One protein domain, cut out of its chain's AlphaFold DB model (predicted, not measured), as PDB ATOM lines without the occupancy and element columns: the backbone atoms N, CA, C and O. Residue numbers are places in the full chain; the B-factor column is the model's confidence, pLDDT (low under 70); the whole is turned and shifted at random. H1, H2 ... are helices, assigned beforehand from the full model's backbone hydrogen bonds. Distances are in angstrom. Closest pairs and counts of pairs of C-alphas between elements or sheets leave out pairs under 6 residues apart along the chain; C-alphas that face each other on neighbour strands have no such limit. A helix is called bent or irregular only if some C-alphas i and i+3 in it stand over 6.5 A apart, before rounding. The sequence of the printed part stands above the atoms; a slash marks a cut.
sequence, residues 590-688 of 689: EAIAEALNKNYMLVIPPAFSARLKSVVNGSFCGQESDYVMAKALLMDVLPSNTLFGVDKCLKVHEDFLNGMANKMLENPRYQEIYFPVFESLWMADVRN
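Overview. This is residues 590 to 688 of the 689 residues of the protein "F-box domain-containing protein" of Rhizoclosmatium globosum (UniProt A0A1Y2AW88). Five short helices, H1 to H5, pack crosswise into a body, and a kinked sixth helix, H6, follows at the far end of H5 as an arm, its last residues, 682 to 687, sticking out. H1, H2, H3 and H4 lie round H5, whose centre is the nearest to the mean of the C-alphas, with H3 meeting it at Phe 656 and H2 coming closest to it at Ala 661. The printed part has 99 residues with six named helices, H1 to H6 in chain order, and no named strand; the class is all helix. It is only just compact, close to loose, with a radius of gyration of the C-alphas of 14.9 A, and its outline is elongated, spanning 47 by 28 by 21 A.

Arrangement. H6, residues 668 to 687, is the longest helix and has a kink of 63 degrees near residue 675. It is irregular, with C-alphas 673 and 676 standing 7.6 A apart. H6 touches no helix; it is close to but not clearly touching H5, residues 654 to 665, the closest C-alphas being those of Leu 665 and Gln 671, 6.4 A apart. H5 only just touches H3, residues 624 to 637, with 3 pairs of C-alphas within 8 A, through Phe 656 alone; the closest C-alphas, of Met 629 and Phe 656, are 6.6 A apart, at a steep tilt of 63 degrees, opposite ways. H3 touches H2, residues 608 to 616, about perpendicular at 81 degrees, with the C-alphas of Val 616 and Ala 630 closest at 5.0 A. H2 only just touches H1, residues 590 to 599, with 3 pairs of C-alphas within 8 A, the closest being Ala 593 and Ser 609 at 6.0 A. H1 touches H4, residues 646 to 652, at 73 degrees, only just about perpendicular; the C-alphas of Ile 592 and Val 646 are closest at 5.6 A. H1 and H5 are near each other. In H1 to H5 every O i to N i+4 pair is within hydrogen-bond range; in H6, 11 of 16 are.

Along the chain. H1 begins at C-alpha 590, (320.305, 215.860, 280.842). H3 is 20.2 A long, H5 16.4 A and H6 27.8 A. H5 begins at C-alpha 654, (306.154, 213.592, 286.483), and H6 ends at C-alpha 687, (311.628, 197.990, 309.676).

Size, cuts and confidence. The two C-alphas farthest apart, of Ser 640 and Arg 687, stand 48.7 A apart. Residues 638 to 643 and 682 to 688 stand free. The printed part has no cut; the links H4 to H5 and H5 to H6 are tight, and no link is long. The mean pLDDT of the printed part is 75.6; residues 600 to 603, 620 to 624 and 668 to 688 are under 70.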
ATOM      1  N   GLU A 590     319.348 216.386 279.862       92.25
ATOM      2  CA  GLU A 590     320.305 215.860 280.842       92.25
ATOM      3  C   GLU A 590     320.058 216.442 282.232       92.25
ATOM      4  O   GLU A 590     319.954 215.680 283.189       92.25
ATOM      5  N   ALA A 591     319.850 217.756 282.347       92.12
ATOM      6  CA  ALA A 591     319.525 218.391 283.622       92.12
ATOM      7  C   ALA A 591     318.225 217.842 284.240       92.12
ATOM      8  O   ALA A 591     318.157 217.641 285.452       92.12
ATOM      9  N   ILE A 592     317.205 217.555 283.418       91.62
ATOM     10  CA  ILE A 592     315.972 216.888 283.868       91.62
ATOM     11  C   ILE A 592     316.270 215.471 284.359       91.62
ATOM     12  O   ILE A 592     315.828 215.109 285.446       91.62
ATOM     13  N   ALA A 593     317.027 214.677 283.598       89.44
ATOM     14  CA  ALA A 593     317.380 213.314 283.988       89.44
ATOM     15  C   ALA A 593     318.211 213.275 285.285       89.44
ATOM     16  O   ALA A 593     317.961 212.441 286.154       89.44
ATOM     17  N   GLU A 594     319.161 214.198 285.455       88.62
ATOM     18  CA  GLU A 594     319.958 214.335 286.678       88.62
ATOM     19  C   GLU A 594     319.112 214.748 287.882       88.62
ATOM     20  O   GLU A 594     319.278 214.198 288.972       88.62
ATOM     21  N   ALA A 595     318.211 215.716 287.709       88.06
ATOM     22  CA  ALA A 595     317.333 216.166 288.780       88.06
ATOM     23  C   ALA A 595     316.310 215.088 289.167       88.06
ATOM     24  O   ALA A 595     316.067 214.879 290.354       88.06
ATOM     25  N   LEU A 596     315.789 214.337 288.189       86.44
ATOM     26  CA  LEU A 596     314.962 213.159 288.439       86.44
ATOM     27  C   LEU A 596     315.738 212.125 289.269       86.44
ATOM     28  O   LEU A 596     315.237 211.682 290.296       86.44
ATOM     29  N   ASN A 597     316.990 211.821 288.906       81.31
ATOM     30  CA  ASN A 597     317.838 210.871 289.640       81.31
ATOM     31  C   ASN A 597     318.150 211.318 291.081       81.31
ATOM     32  O   ASN A 597     318.360 210.481 291.951       81.31
ATOM     33  N   LYS A 598     318.183 212.630 291.350       79.50
ATOM     34  CA  LYS A 598     318.356 213.172 292.711       79.50
ATOM     35  C   LYS A 598     317.085 213.075 293.562       79.50
ATOM     36  O   LYS A 598     317.197 212.977 294.781       79.50
ATOM     37  N   ASN A 599     315.907 213.113 292.936       71.00
ATOM     38  CA  ASN A 599     314.609 213.071 293.617       71.00
ATOM     39  C   ASN A 599     314.038 211.645 293.754       71.00
ATOM     40  O   ASN A 599     313.214 211.403 294.635       71.00
ATOM     41  N   TYR A 600     314.458 210.702 292.906       62.22
ATOM     42  CA  TYR A 600     313.977 209.319 292.906       62.22
ATOM     43  C   TYR A 600     314.792 208.443 293.876       62.22
ATOM     44  O   TYR A 600     316.017 208.443 293.843       62.22
ATOM     45  N   MET A 601     314.128 207.647 294.726       52.06
ATOM     46  CA  MET A 601     314.799 206.731 295.673       52.06
ATOM     47  C   MET A 601     315.454 205.498 295.017       52.06
ATOM     48  O   MET A 601     316.142 204.736 295.695       52.06
ATOM     49  N   LEU A 602     315.259 205.292 293.710       56.75
ATOM     50  CA  LEU A 602     315.817 204.183 292.932       56.75
ATOM     51  C   LEU A 602     316.782 204.725 291.873       56.75
ATOM     52  O   LEU A 602     316.455 205.675 291.165       56.75
ATOM     53  N   VAL A 603     317.958 204.107 291.755       66.50
ATOM     54  CA  VAL A 603     319.000 204.499 290.792       66.50
ATOM     55  C   VAL A 603     318.453 204.403 289.366       66.50
ATOM     56  O   VAL A 603     318.106 203.315 288.901       66.50
ATOM     57  N   ILE A 604     318.390 205.531 288.656       73.50
ATOM     58  CA  ILE A 604     317.952 205.560 287.257       73.50
ATOM     59  C   ILE A 604     319.022 204.886 286.378       73.50
ATOM     60  O   ILE A 604     320.210 205.187 286.526       73.50
ATOM     61  N   PRO A 605     318.652 203.997 285.430       74.06
ATOM     62  CA  PRO A 605     319.624 203.359 284.549       74.06
ATOM     63  C   PRO A 605     320.451 204.388 283.754       74.06
ATOM     64  O   PRO A 605     319.872 205.324 283.200       74.06
ATOM     65  N   PRO A 606     321.772 204.189 283.561       75.88
ATOM     66  CA  PRO A 606     322.619 205.104 282.783       75.88
ATOM     67  C   PRO A 606     322.128 205.362 281.348       75.88
ATOM     68  O   PRO A 606     322.406 206.405 280.761       75.88
ATOM     69  N   ALA A 607     321.362 204.427 280.777       82.75
ATOM     70  CA  ALA A 607     320.772 204.554 279.446       82.75
ATOM     71  C   ALA A 607     319.518 205.452 279.395       82.75
ATOM     72  O   ALA A 607     319.034 205.739 278.300       82.75
ATOM     73  N   PHE A 608     318.972 205.889 280.538       87.19
ATOM     74  CA  PHE A 608     317.733 206.671 280.593       87.19
ATOM     75  C   PHE A 608     317.850 207.997 279.845       87.19
ATOM     76  O   PHE A 608     316.977 208.305 279.046       87.19
ATOM     77  N   SER A 609     318.944 208.746 280.026       87.38
ATOM     78  CA  SER A 609     319.145 210.023 279.320       87.38
ATOM     79  C   SER A 609     319.159 209.833 277.798       87.38
ATOM     80  O   SER A 609     318.420 210.497 277.073       87.38
ATOM     81  N   ALA A 610     319.905 208.840 277.301       86.62
ATOM     82  CA  ALA A 610     319.924 208.503 275.876       86.62
ATOM     83  C   ALA A 610     318.534 208.086 275.363       86.62
ATOM     84  O   ALA A 610     318.129 208.447 274.255       86.62
ATOM     85  N   ARG A 611     317.773 207.357 276.185       86.81
ATOM     86  CA  ARG A 611     316.412 206.952 275.857       86.81
ATOM     87  C   ARG A 611     315.444 208.134 275.841       86.81
ATOM     88  O   ARG A 611     314.645 208.221 274.915       86.81
ATOM     89  N   LEU A 612     315.534 209.040 276.810       89.56
ATOM     90  CA  LEU A 612     314.731 210.260 276.889       89.56
ATOM     91  C   LEU A 612     314.970 211.135 275.659       89.56
ATOM     92  O   LEU A 612     314.011 211.523 274.997       89.56
ATOM     93  N   LYS A 613     316.239 211.339 275.282       89.50
ATOM     94  CA  LYS A 613     316.618 212.028 274.040       89.50
ATOM     95  C   LYS A 613     316.003 211.363 272.809       89.50
ATOM     96  O   LYS A 613     315.397 212.040 271.987       89.50
ATOM     97  N   SER A 614     316.101 210.037 272.700       86.12
ATOM     98  CA  SER A 614     315.525 209.275 271.584       86.12
ATOM     99  C   SER A 614     313.999 209.415 271.495       86.12
ATOM    100  O   SER A 614     313.471 209.633 270.407       86.12
ATOM    101  N   VAL A 615     313.297 209.336 272.628       85.81
ATOM    102  CA  VAL A 615     311.834 209.471 272.702       85.81
ATOM    103  C   VAL A 615     311.394 210.887 272.331       85.81
ATOM    104  O   VAL A 615     310.549 211.049 271.457       85.81
ATOM    105  N   VAL A 616     312.012 211.909 272.927       88.19
ATOM    106  CA  VAL A 616     311.716 213.329 272.667       88.19
ATOM    107  C   VAL A 616     312.041 213.724 271.221       88.19
ATOM    108  O   VAL A 616     311.326 214.528 270.623       88.19
ATOM    109  N   ASN A 617     313.081 213.129 270.628       85.56
ATOM    110  CA  ASN A 617     313.442 213.334 269.227       85.56
ATOM    111  C   ASN A 617     312.577 212.527 268.236       85.56
ATOM    112  O   ASN A 617     312.698 212.728 267.027       85.56
ATOM    113  N   GLY A 618     311.673 211.668 268.722       78.62
ATOM    114  CA  GLY A 618     310.735 210.904 267.895       78.62
ATOM    115  C   GLY A 618     311.318 209.645 267.263       78.62
ATOM    116  O   GLY A 618     310.757 209.113 266.311       78.62
ATOM    117  N   SER A 619     312.443 209.152 267.778       73.75
ATOM    118  CA  SER A 619     313.157 207.985 267.247       73.75
ATOM    119  C   SER A 619     312.752 206.660 267.917       73.75
ATOM    120  O   SER A 619     313.384 205.638 267.656       73.75
ATOM    121  N   PHE A 620     311.742 206.648 268.801       67.06
ATOM    122  CA  PHE A 620     311.349 205.464 269.574       67.06
ATOM    123  C   PHE A 620     309.873 205.057 269.394       67.06
ATOM    124  O   PHE A 620     308.983 205.903 269.387       67.06
ATOM    125  N   CYS A 621     309.618 203.743 269.318       56.62
ATOM    126  CA  CYS A 621     308.284 203.146 269.192       56.62
ATOM    127  C   CYS A 621     307.619 202.933 270.567       56.62
ATOM    128  O   CYS A 621     307.931 201.964 271.258       56.62
ATOM    129  N   GLY A 622     306.707 203.829 270.959       63.16
ATOM    130  CA  GLY A 622     305.887 203.729 272.179       63.16
ATOM    131  C   GLY A 622     304.379 203.797 271.898       63.16
ATOM    132  O   GLY A 622     303.964 203.837 270.740       63.16
ATOM    133  N   GLN A 623     303.556 203.811 272.954       67.69
ATOM    134  CA  GLN A 623     302.106 204.037 272.832       67.69
ATOM    135  C   GLN A 623     301.806 205.497 272.428       67.69
ATOM    136  O   GLN A 623     302.622 206.389 272.656       67.69
ATOM    137  N   GLU A 624     300.628 205.770 271.856       69.50
ATOM    138  CA  GLU A 624     300.223 207.129 271.438       69.50
ATOM    139  C   GLU A 624     300.225 208.138 272.604       69.50
ATOM    140  O   GLU A 624     300.584 209.303 272.430       69.50
ATOM    141  N   SER A 625     299.912 207.682 273.819       73.25
ATOM    142  CA  SER A 625     300.011 208.476 275.048       73.25
ATOM    143  C   SER A 625     301.449 208.906 275.363       73.25
ATOM    144  O   SER A 625     301.681 210.076 275.669       73.25
ATOM    145  N   ASP A 626     302.421 207.996 275.226       73.06
ATOM    146  CA  ASP A 626     303.847 208.293 275.417       73.06
ATOM    147  C   ASP A 626     304.319 209.345 274.386       73.06
ATOM    148  O   ASP A 626     305.117 210.223 274.713       73.06
ATOM    149  N   TYR A 627     303.779 209.312 273.158       76.19
ATOM    150  CA  TYR A 627     304.047 210.308 272.111       76.19
ATOM    151  C   TYR A 627     303.559 211.715 272.486       76.19
ATOM    152  O   TYR A 627     304.317 212.685 272.380       76.19
ATOM    153  N   VAL A 628     302.298 211.846 272.910       81.69
ATOM    154  CA  VAL A 628     301.707 213.153 273.244       81.69
ATOM    155  C   VAL A 628     302.508 213.830 274.355       81.69
ATOM    156  O   VAL A 628     302.819 215.020 274.257       81.69
ATOM    157  N   MET A 629     302.905 213.058 275.368       85.31
ATOM    158  CA  MET A 629     303.690 213.558 276.496       85.31
ATOM    159  C   MET A 629     305.132 213.893 276.099       85.31
ATOM    160  O   MET A 629     305.620 214.970 276.436       85.31
ATOM    161  N   ALA A 630     305.795 213.054 275.296       86.62
ATOM    162  CA  ALA A 630     307.134 213.342 274.775       86.62
ATOM    163  C   ALA A 630     307.179 214.638 273.947       86.62
ATOM    164  O   ALA A 630     308.118 215.427 274.054       86.62
ATOM    165  N   LYS A 631     306.140 214.892 273.144       86.38
ATOM    166  CA  LYS A 631     305.990 216.134 272.379       86.38
ATOM    167  C   LYS A 631     305.747 217.347 273.277       86.38
ATOM    168  O   LYS A 631     306.282 218.414 272.988       86.38
ATOM    169  N   ALA A 632     304.960 217.205 274.343       89.12
ATOM    170  CA  ALA A 632     304.762 218.276 275.315       89.12
ATOM    171  C   ALA A 632     306.082 218.625 276.022       89.12
ATOM    172  O   ALA A 632     306.465 219.794 276.062       89.12
ATOM    173  N   LEU A 633     306.830 217.608 276.463       92.88
ATOM    174  CA  LEU A 633     308.159 217.783 277.042       92.88
ATOM    175  C   LEU A 633     309.131 218.447 276.060       92.88
ATOM    176  O   LEU A 633     309.840 219.369 276.458       92.88
ATOM    177  N   LEU A 634     309.137 218.041 274.780       92.06
ATOM    178  CA  LEU A 634     309.950 218.682 273.737       92.06
ATOM    179  C   LEU A 634     309.737 220.199 273.742       92.06
ATOM    180  O   LEU A 634     310.709 220.943 273.819       92.06
ATOM    181  N   MET A 635     308.479 220.651 273.691       91.88
ATOM    182  CA  MET A 635     308.143 222.078 273.639       91.88
ATOM    183  C   MET A 635     308.663 222.854 274.853       91.88
ATOM    184  O   MET A 635     309.095 223.995 274.696       91.88
ATOM    185  N   ASP A 636     308.675 222.237 276.036       93.75
ATOM    186  CA  ASP A 636     309.213 222.860 277.243       93.75
ATOM    187  C   ASP A 636     310.745 222.951 277.231       93.75
ATOM    188  O   ASP A 636     311.300 223.927 277.744       93.75
ATOM    189  N   VAL A 637     311.438 221.982 276.625       94.44
ATOM    190  CA  VAL A 637     312.909 221.962 276.577       94.44
ATOM    191  C   VAL A 637     313.503 222.720 275.390       94.44
ATOM    192  O   VAL A 637     314.696 223.018 275.423       94.44
ATOM    193  N   LEU A 638     312.715 223.107 274.380       94.31
ATOM    194  CA  LEU A 638     313.212 223.884 273.234       94.31
ATOM    195  C   LEU A 638     313.880 225.202 273.675       94.31
ATOM    196  O   LEU A 638     313.317 225.906 274.516       94.31
ATOM    197  N   PRO A 639     315.017 225.618 273.082       92.62
ATOM    198  CA  PRO A 639     315.718 226.855 273.445       92.62
ATOM    199  C   PRO A 639     314.863 228.118 273.309       92.62
ATOM    200  O   PRO A 639     315.086 229.081 274.039       92.62
ATOM    201  N   SER A 640     313.848 228.096 272.438       88.31
ATOM    202  CA  SER A 640     312.846 229.162 272.313       88.31
ATOM    203  C   SER A 640     311.996 229.366 273.574       88.31
ATOM    204  O   SER A 640     311.473 230.460 273.780       88.31
ATOM    205  N   ASN A 641     311.874 228.360 274.445       91.62
ATOM    206  CA  ASN A 641     311.271 228.518 275.761       91.62
ATOM    207  C   ASN A 641     312.278 229.152 276.733       91.62
ATOM    208  O   ASN A 641     313.173 228.487 277.271       91.62
ATOM    209  N   THR A 642     312.116 230.454 276.969       88.25
ATOM    210  CA  THR A 642     312.932 231.236 277.911       88.25
ATOM    211  C   THR A 642     312.548 231.003 279.373       88.25
ATOM    212  O   THR A 642     313.334 231.312 280.262       88.25
ATOM    213  N   LEU A 643     311.371 230.418 279.628       89.38
ATOM    214  CA  LEU A 643     310.852 230.094 280.963       89.38
ATOM    215  C   LEU A 643     311.152 228.647 281.377       89.38
ATOM    216  O   LEU A 643     310.490 228.102 282.264       89.38
ATOM    217  N   PHE A 644     312.109 228.004 280.710       91.69
ATOM    218  CA  PHE A 644     312.541 226.662 281.059       91.69
ATOM    219  C   PHE A 644     313.005 226.607 282.522       91.69
ATOM    220  O   PHE A 644     313.862 227.377 282.951       91.69
ATOM    221  N   GLY A 645     312.454 225.655 283.271       92.00
ATOM    222  CA  GLY A 645     312.857 225.352 284.636       92.00
ATOM    223  C   GLY A 645     312.753 223.855 284.875       92.00
ATOM    224  O   GLY A 645     311.708 223.260 284.603       92.00
ATOM    225  N   VAL A 646     313.831 223.257 285.383       92.00
ATOM    226  CA  VAL A 646     313.931 221.806 285.594       92.00
ATOM    227  C   VAL A 646     312.837 221.313 286.541       92.00
ATOM    228  O   VAL A 646     312.081 220.420 286.169       92.00
ATOM    229  N   ASP A 647     312.656 221.961 287.695       89.38
ATOM    230  CA  ASP A 647     311.641 221.576 288.690       89.38
ATOM    231  C   ASP A 647     310.211 221.673 288.146       89.38
ATOM    232  O   ASP A 647     309.351 220.844 288.446       89.38
ATOM    233  N   LYS A 648     309.952 222.675 287.297       90.31
ATOM    234  CA  LYS A 648     308.659 222.826 286.627       90.31
ATOM    235  C   LYS A 648     308.418 221.672 285.657       90.31
ATOM    236  O   LYS A 648     307.327 221.113 285.665       90.31
ATOM    237  N   CYS A 649     309.418 221.307 284.852       90.81
ATOM    238  CA  CYS A 649     309.302 220.187 283.915       90.81
ATOM    239  C   CYS A 649     309.111 218.860 284.656       90.81
ATOM    240  O   CYS A 649     308.252 218.079 284.263       90.81
ATOM    241  N   LEU A 650     309.848 218.641 285.752       89.19
ATOM    242  CA  LEU A 650     309.691 217.459 286.597       89.19
ATOM    243  C   LEU A 650     308.276 217.344 287.154       89.19
ATOM    244  O   LEU A 650     307.711 216.264 287.112       89.19
ATOM    245  N   LYS A 651     307.688 218.451 287.621       89.25
ATOM    246  CA  LYS A 651     306.323 218.460 288.159       89.25
ATOM    247  C   LYS A 651     305.249 218.277 287.082       89.25
ATOM    248  O   LYS A 651     304.245 217.624 287.326       89.25
ATOM    249  N   VAL A 652     305.414 218.904 285.917       91.56
ATOM    250  CA  VAL A 652     304.415 218.852 284.831       91.56
ATOM    251  C   VAL A 652     304.422 217.493 284.130       91.56
ATOM    252  O   VAL A 652     303.361 216.996 283.770       91.56
ATOM    253  N   HIS A 653     305.601 216.891 283.959       91.69
ATOM    254  CA  HIS A 653     305.790 215.637 283.222       91.69
ATOM    255  C   HIS A 653     306.126 214.455 284.143       91.69
ATOM    256  O   HIS A 653     306.698 213.468 283.681       91.69
ATOM    257  N   GLU A 654     305.788 214.553 285.433       87.38
ATOM    258  CA  GLU A 654     306.154 213.592 286.483       87.38
ATOM    259  C   GLU A 654     305.749 212.160 286.118       87.38
ATOM    260  O   GLU A 654     306.597 211.272 286.043       87.38
ATOM    261  N   ASP A 655     304.469 211.950 285.806       86.56
ATOM    262  CA  ASP A 655     303.918 210.631 285.485       86.56
ATOM    263  C   ASP A 655     304.594 209.998 284.263       86.56
ATOM    264  O   ASP A 655     304.897 208.804 284.249       86.56
ATOM    265  N   PHE A 656     304.872 210.806 283.238       88.81
ATOM    266  CA  PHE A 656     305.537 210.355 282.020       88.81
ATOM    267  C   PHE A 656     306.992 209.954 282.288       88.81
ATOM    268  O   PHE A 656     307.416 208.863 281.900       88.81
ATOM    269  N   LEU A 657     307.751 210.805 282.983       88.62
ATOM    270  CA  LEU A 657     309.158 210.560 283.307       88.62
ATOM    271  C   LEU A 657     309.320 209.361 284.253       88.62
ATOM    272  O   LEU A 657     310.167 208.497 284.010       88.62
ATOM    273  N   ASN A 658     308.467 209.260 285.276       85.25
ATOM    274  CA  ASN A 658     308.451 208.146 286.223       85.25
ATOM    275  C   ASN A 658     308.018 206.844 285.546       85.25
ATOM    276  O   ASN A 658     308.673 205.813 285.706       85.25
ATOM    277  N   GLY A 659     306.961 206.880 284.730       85.56
ATOM    278  CA  GLY A 659     306.508 205.724 283.956       85.56
ATOM    279  C   GLY A 659     307.587 205.211 283.001       85.56
ATOM    280  O   GLY A 659     307.808 204.005 282.891       85.56
ATOM    281  N   MET A 660     308.318 206.121 282.357       85.44
ATOM    282  CA  MET A 660     309.443 205.785 281.493       85.44
ATOM    283  C   MET A 660     310.610 205.152 282.268       85.44
ATOM    284  O   MET A 660     311.175 204.157 281.808       85.44
ATOM    285  N   ALA A 661     310.956 205.688 283.443       84.12
ATOM    286  CA  ALA A 661     312.005 205.136 284.298       84.12
ATOM    287  C   ALA A 661     311.633 203.734 284.817       84.12
ATOM    288  O   ALA A 661     312.437 202.805 284.711       84.12
ATOM    289  N   ASN A 662     310.394 203.554 285.285       81.19
ATOM    290  CA  ASN A 662     309.881 202.276 285.782       81.19
ATOM    291  C   ASN A 662     309.883 201.196 284.687       81.19
ATOM    292  O   ASN A 662     310.446 200.123 284.897       81.19
ATOM    293  N   LYS A 663     309.390 201.505 283.474       82.31
ATOM    294  CA  LYS A 663     309.440 200.590 282.312       82.31
ATOM    295  C   LYS A 663     310.872 200.133 281.983       82.31
ATOM    296  O   LYS A 663     311.080 199.015 281.518       82.31
ATOM    297  N   MET A 664     311.876 200.991 282.186       79.81
ATOM    298  CA  MET A 664     313.279 200.615 281.972       79.81
ATOM    299  C   MET A 664     313.821 199.704 283.080       79.81
ATOM    300  O   MET A 664     314.606 198.807 282.780       79.81
ATOM    301  N   LEU A 665     313.394 199.906 284.328       74.56
ATOM    302  CA  LEU A 665     313.763 199.065 285.473       74.56
ATOM    303  C   LEU A 665     313.105 197.676 285.428       74.56
ATOM    304  O   LEU A 665     313.679 196.714 285.929       74.56
ATOM    305  N   GLU A 666     311.943 197.547 284.788       74.06
ATOM    306  CA  GLU A 666     311.259 196.266 284.550       74.06
ATOM    307  C   GLU A 666     311.946 195.385 283.491       74.06
ATOM    308  O   GLU A 666     311.636 194.202 283.363       74.06
ATOM    309  N   ASN A 667     312.899 195.929 282.726       70.44
ATOM    310  CA  ASN A 667     313.631 195.147 281.738       70.44
ATOM    311  C   ASN A 667     314.598 194.161 282.438       70.44
ATOM    312  O   ASN A 667     315.446 194.607 283.221       70.44
ATOM    313  N   PRO A 668     314.563 192.852 282.110       61.28
ATOM    314  CA  PRO A 668     315.355 191.819 282.788       61.28
ATOM    315  C   PRO A 668     316.859 192.118 282.870       61.28
ATOM    316  O   PRO A 668     317.499 191.817 283.874       61.28
ATOM    317  N   ARG A 669     317.424 192.789 281.852       61.06
ATOM    318  CA  ARG A 669     318.847 193.177 281.823       61.06
ATOM    319  C   ARG A 669     319.239 194.177 282.914       61.06
ATOM    320  O   ARG A 669     320.404 194.221 283.294       61.06
ATOM    321  N   TYR A 670     318.307 195.006 283.383       57.78
ATOM    322  CA  TYR A 670     318.551 195.963 284.467       57.78
ATOM    323  C   TYR A 670     318.134 195.401 285.829       57.78
ATOM    324  O   TYR A 670     318.739 195.767 286.837       57.78
ATOM    325  N   GLN A 671     317.192 194.457 285.867       56.41
ATOM    326  CA  GLN A 671     316.840 193.748 287.097       56.41
ATOM    327  C   GLN A 671     318.031 192.966 287.669       56.41
ATOM    328  O   GLN A 671     318.285 193.077 288.861       56.41
ATOM    329  N   GLU A 672     318.828 192.276 286.845       52.59
ATOM    330  CA  GLU A 672     320.016 191.526 287.309       52.59
ATOM    331  C   GLU A 672     321.119 192.410 287.926       52.59
ATOM    332  O   GLU A 672     321.853 191.963 288.806       52.59
ATOM    333  N   ILE A 673     321.236 193.671 287.495       54.53
ATOM    334  CA  ILE A 673     322.293 194.600 287.935       54.53
ATOM    335  C   ILE A 673     321.889 195.349 289.215       54.53
ATOM    336  O   ILE A 673     322.739 195.637 290.057       54.53
ATOM    337  N   TYR A 674     320.599 195.659 289.377       51.47
ATOM    338  CA  TYR A 674     320.097 196.502 290.469       51.47
ATOM    339  C   TYR A 674     319.304 195.739 291.547       51.47
ATOM    340  O   TYR A 674     318.976 196.333 292.575       51.47
ATOM    341  N   PHE A 675     319.060 194.429 291.386       45.41
ATOM    342  CA  PHE A 675     318.405 193.570 292.393       45.41
ATOM    343  C   PHE A 675     318.969 193.695 293.828       45.41
ATOM    344  O   PHE A 675     318.167 193.768 294.762       45.41
ATOM    345  N   PRO A 676     320.300 193.810 294.053       47.00
ATOM    346  CA  PRO A 676     320.850 193.947 295.408       47.00
ATOM    347  C   PRO A 676     320.429 195.247 296.115       47.00
ATOM    348  O   PRO A 676     320.399 195.312 297.343       47.00
ATOM    349  N   VAL A 677     320.088 196.293 295.352       50.69
ATOM    350  CA  VAL A 677     319.622 197.583 295.887       50.69
ATOM    351  C   VAL A 677     318.139 197.503 296.262       50.69
ATOM    352  O   VAL A 677     317.744 198.021 297.309       50.69
ATOM    353  N   PHE A 678     317.331 196.785 295.474       46.84
ATOM    354  CA  PHE A 678     315.902 196.588 295.744       46.84
ATOM    355  C   PHE A 678     315.640 195.777 297.024       46.84
ATOM    356  O   PHE A 678     314.771 196.169 297.802       46.84
ATOM    357  N   GLU A 679     316.423 194.728 297.318       44.28
ATOM    358  CA  GLU A 679     316.311 193.989 298.594       44.28
ATOM    359  C   GLU A 679     316.621 194.870 299.818       44.28
ATOM    360  O   GLU A 679     315.978 194.745 300.863       44.28
ATOM    361  N   SER A 680     317.574 195.799 299.693       46.72
ATOM    362  CA  SER A 680     317.991 196.664 300.804       46.72
ATOM    363  C   SER A 680     316.949 197.731 301.173       46.72
ATOM    364  O   SER A 680     316.777 198.037 302.354       46.72
ATOM    365  N   LEU A 681     316.207 198.248 300.186       44.66
ATOM    366  CA  LEU A 681     315.144 199.240 300.390       44.66
ATOM    367  C   LEU A 681     313.836 198.595 300.867       44.66
ATOM    368  O   LEU A 681     313.183 199.139 301.756       44.66
ATOM    369  N   TRP A 682     313.495 197.399 300.369       43.06
ATOM    370  CA  TRP A 682     312.334 196.646 300.863       43.06
ATOM    371  C   TRP A 682     312.496 196.249 302.340       43.06
ATOM    372  O   TRP A 682     311.559 196.349 303.129       43.06
ATOM    373  N   MET A 683     313.712 195.881 302.756       40.75
ATOM    374  CA  MET A 683     314.034 195.586 304.160       40.75
ATOM    375  C   MET A 683     314.047 196.829 305.069       40.75
ATOM    376  O   MET A 683     313.856 196.697 306.280       40.75
ATOM    377  N   ALA A 684     314.267 198.027 304.518       42.84
ATOM    378  CA  ALA A 684     314.227 199.280 305.272       42.84
ATOM    379  C   ALA A 684     312.786 199.749 305.543       42.84
ATOM    380  O   ALA A 684     312.499 200.222 306.641       42.84
ATOM    381  N   ASP A 685     311.869 199.552 304.590       37.78
ATOM    382  CA  ASP A 685     310.457 199.938 304.739       37.78
ATOM    383  C   ASP A 685     309.676 198.966 305.653       37.78
ATOM    384  O   ASP A 685     308.784 199.370 306.393       37.78
ATOM    385  N   VAL A 686     310.085 197.690 305.718       43.50
ATOM    386  CA  VAL A 686     309.531 196.701 306.671       43.50
ATOM    387  C   VAL A 686     310.020 196.924 308.112       43.50
ATOM    388  O   VAL A 686     309.366 196.486 309.054       43.50
ATOM    389  N   ARG A 687     311.141 197.630 308.327       42.88
ATOM    390  CA  ARG A 687     311.628 197.990 309.676       42.88
ATOM    391  C   ARG A 687     311.057 199.302 310.220       42.88
ATOM    392  O   ARG A 687     311.189 199.545 311.415       42.88
ATOM    393  N   ASN A 688     310.446 200.122 309.366       41.09
ATOM    394  CA  ASN A 688     309.834 201.404 309.729       41.09
ATOM    395  C   ASN A 688     308.291 201.367 309.731       41.09
ATOM    396  O   ASN A 688     307.664 202.426 309.808       41.09
TER     397      ASN A 688